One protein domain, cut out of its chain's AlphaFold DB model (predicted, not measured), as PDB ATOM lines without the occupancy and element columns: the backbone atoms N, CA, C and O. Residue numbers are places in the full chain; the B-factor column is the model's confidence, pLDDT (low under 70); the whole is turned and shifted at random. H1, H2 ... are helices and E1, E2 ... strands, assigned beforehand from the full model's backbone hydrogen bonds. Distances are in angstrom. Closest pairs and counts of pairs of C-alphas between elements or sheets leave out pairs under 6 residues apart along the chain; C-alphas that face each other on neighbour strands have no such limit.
ATOM      1  N   CYS A 332     -11.277  20.415 -45.095       74.75
ATOM      2  CA  CYS A 332     -11.018  20.247 -46.512       74.75
ATOM      3  C   CYS A 332      -9.919  19.212 -46.693       74.75
ATOM      4  O   CYS A 332      -8.843  19.302 -46.100       74.75
ATOM      5  N   TYR A 333     -10.212  18.215 -47.512       78.19
ATOM      6  CA  TYR A 333      -9.298  17.147 -47.855       78.19
ATOM      7  C   TYR A 333      -9.039  17.184 -49.348       78.19
ATOM      8  O   TYR A 333      -9.969  17.087 -50.154       78.19
ATOM      9  N   ILE A 334      -7.760  17.309 -49.695       80.31
ATOM     10  CA  ILE A 334      -7.266  17.168 -51.058       80.31
ATOM     11  C   ILE A 334      -6.622  15.789 -51.161       80.31
ATOM     12  O   ILE A 334      -5.690  15.489 -50.412       80.31
ATOM     13  N   TRP A 335      -7.095  14.950 -52.080       81.56
ATOM     14  CA  TRP A 335      -6.544  13.609 -52.266       81.56
ATOM     15  C   TRP A 335      -6.584  13.144 -53.710       81.56
ATOM     16  O   TRP A 335      -7.391  13.600 -54.517       81.56
ATOM     17  N   MET A 336      -5.694  12.207 -54.028       82.88
ATOM     18  CA  MET A 336      -5.748  11.446 -55.270       82.88
ATOM     19  C   MET A 336      -6.641  10.230 -55.041       82.88
ATOM     20  O   MET A 336      -6.320   9.387 -54.201       82.88
ATOM     21  N   SER A 337      -7.759  10.133 -55.756       81.00
ATOM     22  CA  SER A 337      -8.676   9.010 -55.595       81.00
ATOM     23  C   SER A 337      -8.029   7.713 -56.062       81.00
ATOM     24  O   SER A 337      -7.536   7.622 -57.185       81.00
ATOM     25  N   VAL A 338      -8.063   6.685 -55.217       81.81
ATOM     26  CA  VAL A 338      -7.514   5.362 -55.562       81.81
ATOM     27  C   VAL A 338      -8.402   4.592 -56.543       81.81
ATOM     28  O   VAL A 338      -7.939   3.642 -57.165       81.81
ATOM     29  N   ASN A 339      -9.656   5.022 -56.720       83.00
ATOM     30  CA  ASN A 339     -10.608   4.376 -57.621       83.00
ATOM     31  C   ASN A 339     -10.434   4.806 -59.080       83.00
ATOM     32  O   ASN A 339     -10.572   3.980 -59.978       83.00
ATOM     33  N   ASP A 340     -10.158   6.090 -59.330       88.81
ATOM     34  CA  ASP A 340     -10.067   6.636 -60.690       88.81
ATOM     35  C   ASP A 340      -8.822   7.498 -60.956       88.81
ATOM     36  O   ASP A 340      -8.678   8.046 -62.049       88.81
ATOM     37  N   GLY A 341      -7.915   7.616 -59.985       83.19
ATOM     38  CA  GLY A 341      -6.675   8.379 -60.116       83.19
ATOM     39  C   GLY A 341      -6.877   9.890 -60.232       83.19
ATOM     40  O   GLY A 341      -5.957  10.580 -60.666       83.19
ATOM     41  N   LYS A 342      -8.062  10.425 -59.902       83.44
ATOM     42  CA  LYS A 342      -8.337  11.865 -60.006       83.44
ATOM     43  C   LYS A 342      -8.016  12.597 -58.715       83.44
ATOM     44  O   LYS A 342      -8.386  12.149 -57.631       83.44
ATOM     45  N   LEU A 343      -7.409  13.773 -58.853       81.94
ATOM     46  CA  LEU A 343      -7.276  14.728 -57.760       81.94
ATOM     47  C   LEU A 343      -8.660  15.286 -57.411       81.94
ATOM     48  O   LEU A 343      -9.400  15.729 -58.291       81.94
ATOM     49  N   ARG A 344      -9.008  15.250 -56.129       81.44
ATOM     50  CA  ARG A 344     -10.274  15.736 -55.581       81.44
ATOM     51  C   ARG A 344      -9.986  16.644 -54.400       81.44
ATOM     52  O   ARG A 344      -9.043  16.398 -53.658       81.44
ATOM     53  N   GLU A 345     -10.815  17.663 -54.235       85.62
ATOM     54  CA  GLU A 345     -10.806  18.568 -53.088       85.62
ATOM     55  C   GLU A 345     -12.238  18.706 -52.595       85.62
ATOM     56  O   GLU A 345     -13.065  19.313 -53.271       85.62
ATOM     57  N   HIS A 346     -12.544  18.104 -51.448       83.94
ATOM     58  CA  HIS A 346     -13.857  18.211 -50.817       83.94
ATOM     59  C   HIS A 346     -13.697  18.710 -49.393       83.94
ATOM     60  O   HIS A 346     -12.748  18.342 -48.702       83.94
ATOM     61  N   CYS A 347     -14.677  19.474 -48.944       80.81
ATOM     62  CA  CYS A 347     -14.745  19.988 -47.595       80.81
ATOM     63  C   CYS A 347     -15.888  19.310 -46.836       80.81
ATOM     64  O   CYS A 347     -16.953  19.044 -47.395       80.81
ATOM     65  N   TYR A 348     -15.617  18.936 -45.584       80.88
ATOM     66  CA  TYR A 348     -16.533  18.152 -44.757       80.88
ATOM     67  C   TYR A 348     -16.851  18.884 -43.459       80.88
ATOM     68  O   TYR A 348     -15.974  19.467 -42.817       80.88
ATOM     69  N   TRP A 349     -18.097  18.772 -43.018       75.81
ATOM     70  CA  TRP A 349     -18.535  19.233 -41.708       75.81
ATOM     71  C   TRP A 349     -19.476  18.219 -41.076       75.81
ATOM     72  O   TRP A 349     -20.059  17.357 -41.737       75.81
ATOM     73  N   LEU A 350     -19.596  18.324 -39.759       78.12
ATOM     74  CA  LEU A 350     -20.616  17.626 -39.004       78.12
ATOM     75  C   LEU A 350     -21.815  18.541 -38.804       78.12
ATOM     76  O   LEU A 350     -21.653  19.725 -38.531       78.12
ATOM     77  N   THR A 351     -23.006  17.956 -38.843       73.62
ATOM     78  CA  THR A 351     -24.245  18.628 -38.454       73.62
ATOM     79  C   THR A 351     -25.042  17.761 -37.478       73.62
ATOM     80  O   THR A 351     -24.796  16.561 -37.315       73.62
ATOM     81  N   THR A 352     -25.990  18.377 -36.785       70.88
ATOM     82  CA  THR A 352     -26.764  17.807 -35.675       70.88
ATOM     83  C   THR A 352     -28.254  17.851 -35.958       70.88
ATOM     84  O   THR A 352     -28.778  18.780 -36.581       70.88
ATOM     85  N   LYS A 353     -28.963  16.823 -35.472       71.25
ATOM     86  CA  LYS A 353     -30.424  16.779 -35.569       71.25
ATOM     87  C   LYS A 353     -31.029  17.932 -34.763       71.25
ATOM     88  O   LYS A 353     -30.523  18.222 -33.677       71.25
ATOM     89  N   PRO A 354     -32.154  18.510 -35.207       62.38
ATOM     90  CA  PRO A 354     -32.954  19.387 -34.360       62.38
ATOM     91  C   PRO A 354     -33.337  18.691 -33.044       62.38
ATOM     92  O   PRO A 354     -33.616  17.486 -33.031       62.38
ATOM     93  N   ARG A 355     -33.407  19.448 -31.938       57.44
ATOM     94  CA  ARG A 355     -33.810  18.947 -30.604       57.44
ATOM     95  C   ARG A 355     -35.135  18.174 -30.611       57.44
ATOM     96  O   ARG A 355     -35.296  17.242 -29.829       57.44
ATOM     97  N   SER A 356     -36.054  18.528 -31.510       60.25
ATOM     98  CA  SER A 356     -37.392  17.936 -31.634       60.25
ATOM     99  C   SER A 356     -37.425  16.542 -32.268       60.25
ATOM    100  O   SER A 356     -38.428  15.846 -32.122       60.25
ATOM    101  N   SER A 357     -36.362  16.111 -32.955       62.88
ATOM    102  CA  SER A 357     -36.329  14.793 -33.591       62.88
ATOM    103  C   SER A 357     -35.478  13.819 -32.788       62.88
ATOM    104  O   SER A 357     -34.358  14.136 -32.397       62.88
ATOM    105  N   SER A 358     -35.971  12.605 -32.551       67.12
ATOM    106  CA  SER A 358     -35.198  11.542 -31.901       67.12
ATOM    107  C   SER A 358     -34.287  10.782 -32.873       67.12
ATOM    108  O   SER A 358     -33.365  10.107 -32.417       67.12
ATOM    109  N   ARG A 359     -34.495  10.898 -34.198       70.56
ATOM    110  CA  ARG A 359     -33.721  10.190 -35.235       70.56
ATOM    111  C   ARG A 359     -33.615  11.006 -36.524       70.56
ATOM    112  O   ARG A 359     -34.589  11.608 -36.953       70.56
ATOM    113  N   TRP A 360     -32.456  10.956 -37.174       69.50
ATOM    114  CA  TRP A 360     -32.339  11.354 -38.574       69.50
ATOM    115  C   TRP A 360     -32.918  10.249 -39.453       69.50
ATOM    116  O   TRP A 360     -32.455   9.109 -39.376       69.50
ATOM    117  N   ASN A 361     -33.891  10.565 -40.304       81.62
ATOM    118  CA  ASN A 361     -34.057   9.786 -41.527       81.62
ATOM    119  C   ASN A 361     -33.148  10.374 -42.628       81.62
ATOM    120  O   ASN A 361     -32.608  11.474 -42.487       81.62
ATOM    121  N   PHE A 362     -32.939   9.626 -43.713       83.12
ATOM    122  CA  PHE A 362     -32.063  10.049 -44.811       83.12
ATOM    123  C   PHE A 362     -32.482  11.396 -45.427       83.12
ATOM    124  O   PHE A 362     -31.626  12.228 -45.718       83.12
ATOM    125  N   ILE A 363     -33.788  11.617 -45.600       83.75
ATOM    126  CA  ILE A 363     -34.337  12.836 -46.207       83.75
ATOM    127  C   ILE A 363     -34.095  14.042 -45.305       83.75
ATOM    128  O   ILE A 363     -33.679  15.087 -45.798       83.75
ATOM    129  N   ASP A 364     -34.276  13.889 -43.994       82.62
ATOM    130  CA  ASP A 364     -33.979  14.945 -43.030       82.62
ATOM    131  C   ASP A 364     -32.499  15.340 -43.128       82.62
ATOM    132  O   ASP A 364     -32.181  16.525 -43.242       82.62
ATOM    133  N   ALA A 365     -31.599  14.346 -43.139       84.56
ATOM    134  CA  ALA A 365     -30.148  14.544 -43.173       84.56
ATOM    135  C   ALA A 365     -29.698  15.248 -44.451       84.56
ATOM    136  O   ALA A 365     -28.963  16.234 -44.395       84.56
ATOM    137  N   LEU A 366     -30.210  14.796 -45.594       87.00
ATOM    138  CA  LEU A 366     -29.951  15.429 -46.878       87.00
ATOM    139  C   LEU A 366     -30.494  16.859 -46.936       87.00
ATOM    140  O   LEU A 366     -29.787  17.757 -47.392       87.00
ATOM    141  N   SER A 367     -31.720  17.077 -46.456       82.25
ATOM    142  CA  SER A 367     -32.352  18.398 -46.420       82.25
ATOM    143  C   SER A 367     -31.527  19.375 -45.587       82.25
ATOM    144  O   SER A 367     -31.258  20.491 -46.030       82.25
ATOM    145  N   ARG A 368     -31.034  18.941 -44.421       81.25
ATOM    146  CA  ARG A 368     -30.180  19.784 -43.584       81.25
ATOM    147  C   ARG A 368     -28.851  20.114 -44.252       81.25
ATOM    148  O   ARG A 368     -28.515  21.290 -44.315       81.25
ATOM    149  N   CYS A 369     -28.113  19.119 -44.746       83.44
ATOM    150  CA  CYS A 369     -26.834  19.382 -45.407       83.44
ATOM    151  C   CYS A 369     -27.016  20.314 -46.613       83.44
ATOM    152  O   CYS A 369     -26.206  21.212 -46.806       83.44
ATOM    153  N   THR A 370     -28.111  20.159 -47.364       82.25
ATOM    154  CA  THR A 370     -28.474  21.069 -48.464       82.25
ATOM    155  C   THR A 370     -28.740  22.490 -47.971       82.25
ATOM    156  O   THR A 370     -28.244  23.446 -48.561       82.25
ATOM    157  N   ALA A 371     -29.491  22.648 -46.877       70.75
ATOM    158  CA  ALA A 371     -29.765  23.955 -46.279       70.75
ATOM    159  C   ALA A 371     -28.495  24.652 -45.757       70.75
ATOM    160  O   ALA A 371     -28.440  25.877 -45.721       70.75
ATOM    161  N   GLU A 372     -27.477  23.878 -45.387       75.50
ATOM    162  CA  GLU A 372     -26.157  24.357 -44.959       75.50
ATOM    163  C   GLU A 372     -25.184  24.575 -46.136       75.50
ATOM    164  O   GLU A 372     -24.018  24.873 -45.914       75.50
ATOM    165  N   GLY A 373     -25.643  24.451 -47.388       75.12
ATOM    166  CA  GLY A 373     -24.827  24.710 -48.581       75.12
ATOM    167  C   GLY A 373     -24.045  23.501 -49.110       75.12
ATOM    168  O   GLY A 373     -23.182  23.666 -49.969       75.12
ATOM    169  N   GLY A 374     -24.355  22.290 -48.639       85.75
ATOM    170  CA  GLY A 374     -23.686  21.046 -49.017       85.75
ATOM    171  C   GLY A 374     -24.596  19.900 -49.429       85.75
ATOM    172  O   GLY A 374     -25.697  20.072 -49.939       85.75
ATOM    173  N   THR A 375     -24.108  18.683 -49.200       91.38
ATOM    174  CA  THR A 375     -24.851  17.431 -49.384       91.38
ATOM    175  C   THR A 375     -24.307  16.364 -48.435       91.38
ATOM    176  O   THR A 375     -23.296  16.575 -47.765       91.38
ATOM    177  N   LEU A 376     -24.966  15.208 -48.360       89.44
ATOM    178  CA  LEU A 376     -24.437  14.076 -47.603       89.44
ATOM    179  C   LEU A 376     -23.098  13.627 -48.197       89.44
ATOM    180  O   LEU A 376     -22.994  13.396 -49.402       89.44
ATOM    181  N   ALA A 377     -22.086  13.481 -47.338       87.69
ATOM    182  CA  ALA A 377     -20.751  13.075 -47.753       87.69
ATOM    183  C   ALA A 377     -20.801  11.711 -48.478       87.69
ATOM    184  O   ALA A 377     -21.203  10.713 -47.870       87.69
ATOM    185  N   PRO A 378     -20.403  11.636 -49.763       84.00
ATOM    186  CA  PRO A 378     -20.341  10.364 -50.471       84.00
ATOM    187  C   PRO A 378     -19.180   9.521 -49.931       84.00
ATOM    188  O   PRO A 378     -18.177  10.075 -49.489       84.00
ATOM    189  N   ALA A 379     -19.290   8.194 -50.027       78.69
ATOM    190  CA  ALA A 379     -18.166   7.276 -49.845       78.69
ATOM    191  C   ALA A 379     -17.549   6.967 -51.218       78.69
ATOM    192  O   ALA A 379     -17.999   6.075 -51.931       78.69
ATOM    193  N   ILE A 380     -16.566   7.770 -51.610       81.56
ATOM    194  CA  ILE A 380     -15.875   7.724 -52.901       81.56
ATOM    195  C   ILE A 380     -14.826   6.624 -52.898       81.56
ATOM    196  O   ILE A 380     -14.813   5.827 -53.827       81.56
ATOM    197  N   ASP A 381     -13.958   6.579 -51.887       82.06
ATOM    198  CA  ASP A 381     -12.891   5.585 -51.766       82.06
ATOM    199  C   ASP A 381     -12.382   5.440 -50.320       82.06
ATOM    200  O   ASP A 381     -12.845   6.117 -49.397       82.06
ATOM    201  N   GLU A 382     -11.434   4.521 -50.116       79.75
ATOM    202  CA  GLU A 382     -10.873   4.210 -48.799       79.75
ATOM    203  C   GLU A 382     -10.078   5.371 -48.185       79.75
ATOM    204  O   GLU A 382     -10.101   5.527 -46.965       79.75
ATOM    205  N   MET A 383      -9.429   6.215 -48.997       77.00
ATOM    206  CA  MET A 383      -8.658   7.371 -48.516       77.00
ATOM    207  C   MET A 383      -9.593   8.442 -47.956       77.00
ATOM    208  O   MET A 383      -9.408   8.929 -46.840       77.00
ATOM    209  N   GLN A 384     -10.653   8.758 -48.700       84.31
ATOM    210  CA  GLN A 384     -11.695   9.672 -48.256       84.31
ATOM    211  C   GLN A 384     -12.419   9.135 -47.012       84.31
ATOM    212  O   GLN A 384     -12.664   9.874 -46.057       84.31
ATOM    213  N   LEU A 385     -12.743   7.837 -46.991       81.88
ATOM    214  CA  LEU A 385     -13.420   7.215 -45.857       81.88
ATOM    215  C   LEU A 385     -12.539   7.192 -44.601       81.88
ATOM    216  O   LEU A 385     -13.055   7.400 -43.502       81.88
ATOM    217  N   ALA A 386     -11.230   6.962 -44.746       79.31
ATOM    218  CA  ALA A 386     -10.267   7.055 -43.652       79.31
ATOM    219  C   ALA A 386     -10.206   8.482 -43.096       79.31
ATOM    220  O   ALA A 386     -10.372   8.657 -41.892       79.31
ATOM    221  N   PHE A 387     -10.099   9.497 -43.961       78.88
ATOM    222  CA  PHE A 387     -10.127  10.902 -43.547       78.88
ATOM    223  C   PHE A 387     -11.395  11.250 -42.759       78.88
ATOM    224  O   PHE A 387     -11.311  11.813 -41.666       78.88
ATOM    225  N   ILE A 388     -12.573  10.879 -43.277       77.19
ATOM    226  CA  ILE A 388     -13.850  11.105 -42.589       77.19
ATOM    227  C   ILE A 388     -13.831  10.383 -41.234       77.19
ATOM    228  O   ILE A 388     -14.112  10.991 -40.209       77.19
ATOM    229  N   ARG A 389     -13.442   9.106 -41.176       73.50
ATOM    230  CA  ARG A 389     -13.406   8.344 -39.914       73.50
ATOM    231  C   ARG A 389     -12.440   8.928 -38.889       73.50
ATOM    232  O   ARG A 389     -12.812   9.026 -37.724       73.50
ATOM    233  N   GLU A 390     -11.234   9.314 -39.285       69.00
ATOM    234  CA  GLU A 390     -10.222   9.878 -38.383       69.00
ATOM    235  C   GLU A 390     -10.632  11.263 -37.874       69.00
ATOM    236  O   GLU A 390     -10.543  11.540 -36.677       69.00
ATOM    237  N   THR A 391     -11.194  12.093 -38.756       65.38
ATOM    238  CA  THR A 391     -11.719  13.418 -38.400       65.38
ATOM    239  C   THR A 391     -12.898  13.308 -37.429       65.38
ATOM    240  O   THR A 391     -13.006  14.093 -36.490       65.38
ATOM    241  N   LEU A 392     -13.762  12.300 -37.601       56.38
ATOM    242  CA  LEU A 392     -14.941  12.082 -36.759       56.38
ATOM    243  C   LEU A 392     -14.641  11.345 -35.443       56.38
ATOM    244  O   LEU A 392     -15.225  11.676 -34.413       56.38
ATOM    245  N   THR A 393     -13.724  10.375 -35.421       50.50
ATOM    246  CA  THR A 393     -13.371   9.633 -34.189       50.50
ATOM    247  C   THR A 393     -12.585  10.475 -33.186       50.50
ATOM    248  O   THR A 393     -12.751  10.278 -31.981       50.50
ATOM    249  N   GLY A 394     -11.823  11.475 -33.646       47.16
ATOM    250  CA  GLY A 394     -11.202  12.471 -32.765       47.16
ATOM    251  C   GLY A 394     -12.210  13.352 -32.010       47.16
ATOM    252  O   GLY A 394     -11.909  13.818 -30.914       47.16
ATOM    253  N   ILE A 395     -13.424  13.530 -32.547       45.03
ATOM    254  CA  ILE A 395     -14.485  14.372 -31.960       45.03
ATOM    255  C   ILE A 395     -15.268  13.620 -30.862       45.03
ATOM    256  O   ILE A 395     -15.740  14.240 -29.912       45.03
ATOM    257  N   PHE A 396     -15.354  12.284 -30.921       36.12
ATOM    258  CA  PHE A 396     -16.130  11.470 -29.965       36.12
ATOM    259  C   PHE A 396     -15.325  10.869 -28.799       36.12
ATOM    260  O   PHE A 396     -15.932  10.395 -27.841       36.12
ATOM    261  N   GLN A 397     -13.986  10.898 -28.807       34.19
ATOM    262  CA  GLN A 397     -13.190  10.348 -27.692       34.19
ATOM    263  C   GLN A 397     -13.208  11.195 -26.402       34.19
ATOM    264  O   GLN A 397     -12.742  10.716 -25.368       34.19
ATOM    265  N   TYR A 398     -13.778  12.405 -26.425       33.66
ATOM    266  CA  TYR A 398     -13.852  13.300 -25.257       33.66
ATOM    267  C   TYR A 398     -15.267  13.781 -24.902       33.66
ATOM    268  O   TYR A 398     -15.415  14.649 -24.046       33.66
TER     269      TYR A 398
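What this domain is: This is residues 332 to 398 of the 400 residues of the protein "C-type lectin domain-containing protein" of Crassostrea gigas (UniProt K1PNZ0). A two-strand hairpin, E1 and E2, has helix H2 packed beside it through residues 383 to 391, mostly near E1; the other helix, H1, sits well away from H2, towards the far end of the long axis, where the long loop of residues 349 to 361 leads out from the hairpin and round to it. The printed part has 67 residues, with two named strands and then two named helices in the order E1, E2, H1, H2; the sheet, E1 - E2, is antiparallel and the class is mixed, helices and strands. It is loose, with a radius of gyration of the C-alphas of 13.7 A and spans of 43 by 28 by 16 A.

Where its parts are: Find C-alpha 332 at (-11.018, 20.247, -46.512), where E1, residues 332 to 336, begins. E2 follows as residues 343 to 348 and is 16.3 A long. Look next at C-alpha 362, at (-32.063, 10.049, -44.811), where H1, residues 362 to 371, begins; it is 14.2 A long. H2, residues 382 to 396, runs 20.9 A to C-alpha 396 at (-16.130, 11.470, -29.965).

How they stand to each other: E1 and E2 form a hairpin, antiparallel at 155 degrees; look for N 333 and O 346 at 2.8 A, and N 335 and O 344 at 2.9 A. The closest C-alphas of E1 and H2 are those of Trp 335 and Met 383, 7.6 A apart. Those of E2 and H2 are Tyr 348 and Ile 388, 7.8 A apart. H1 is apart from E1 and from H2. In H1 every O i to N i+4 pair is within hydrogen-bond range, in H2 9 of 11.

The domain as a whole: The two C-alphas farthest apart, those of Gly 341 and Ser 356, are 43.0 A apart. The printed part has no cut. The link from E2 to H1 is long, 13 residues; the other two are short. Mean pLDDT of the printed part is 74.9, and it is under 70 at residues 354 to 358, 360 and 390 to 398.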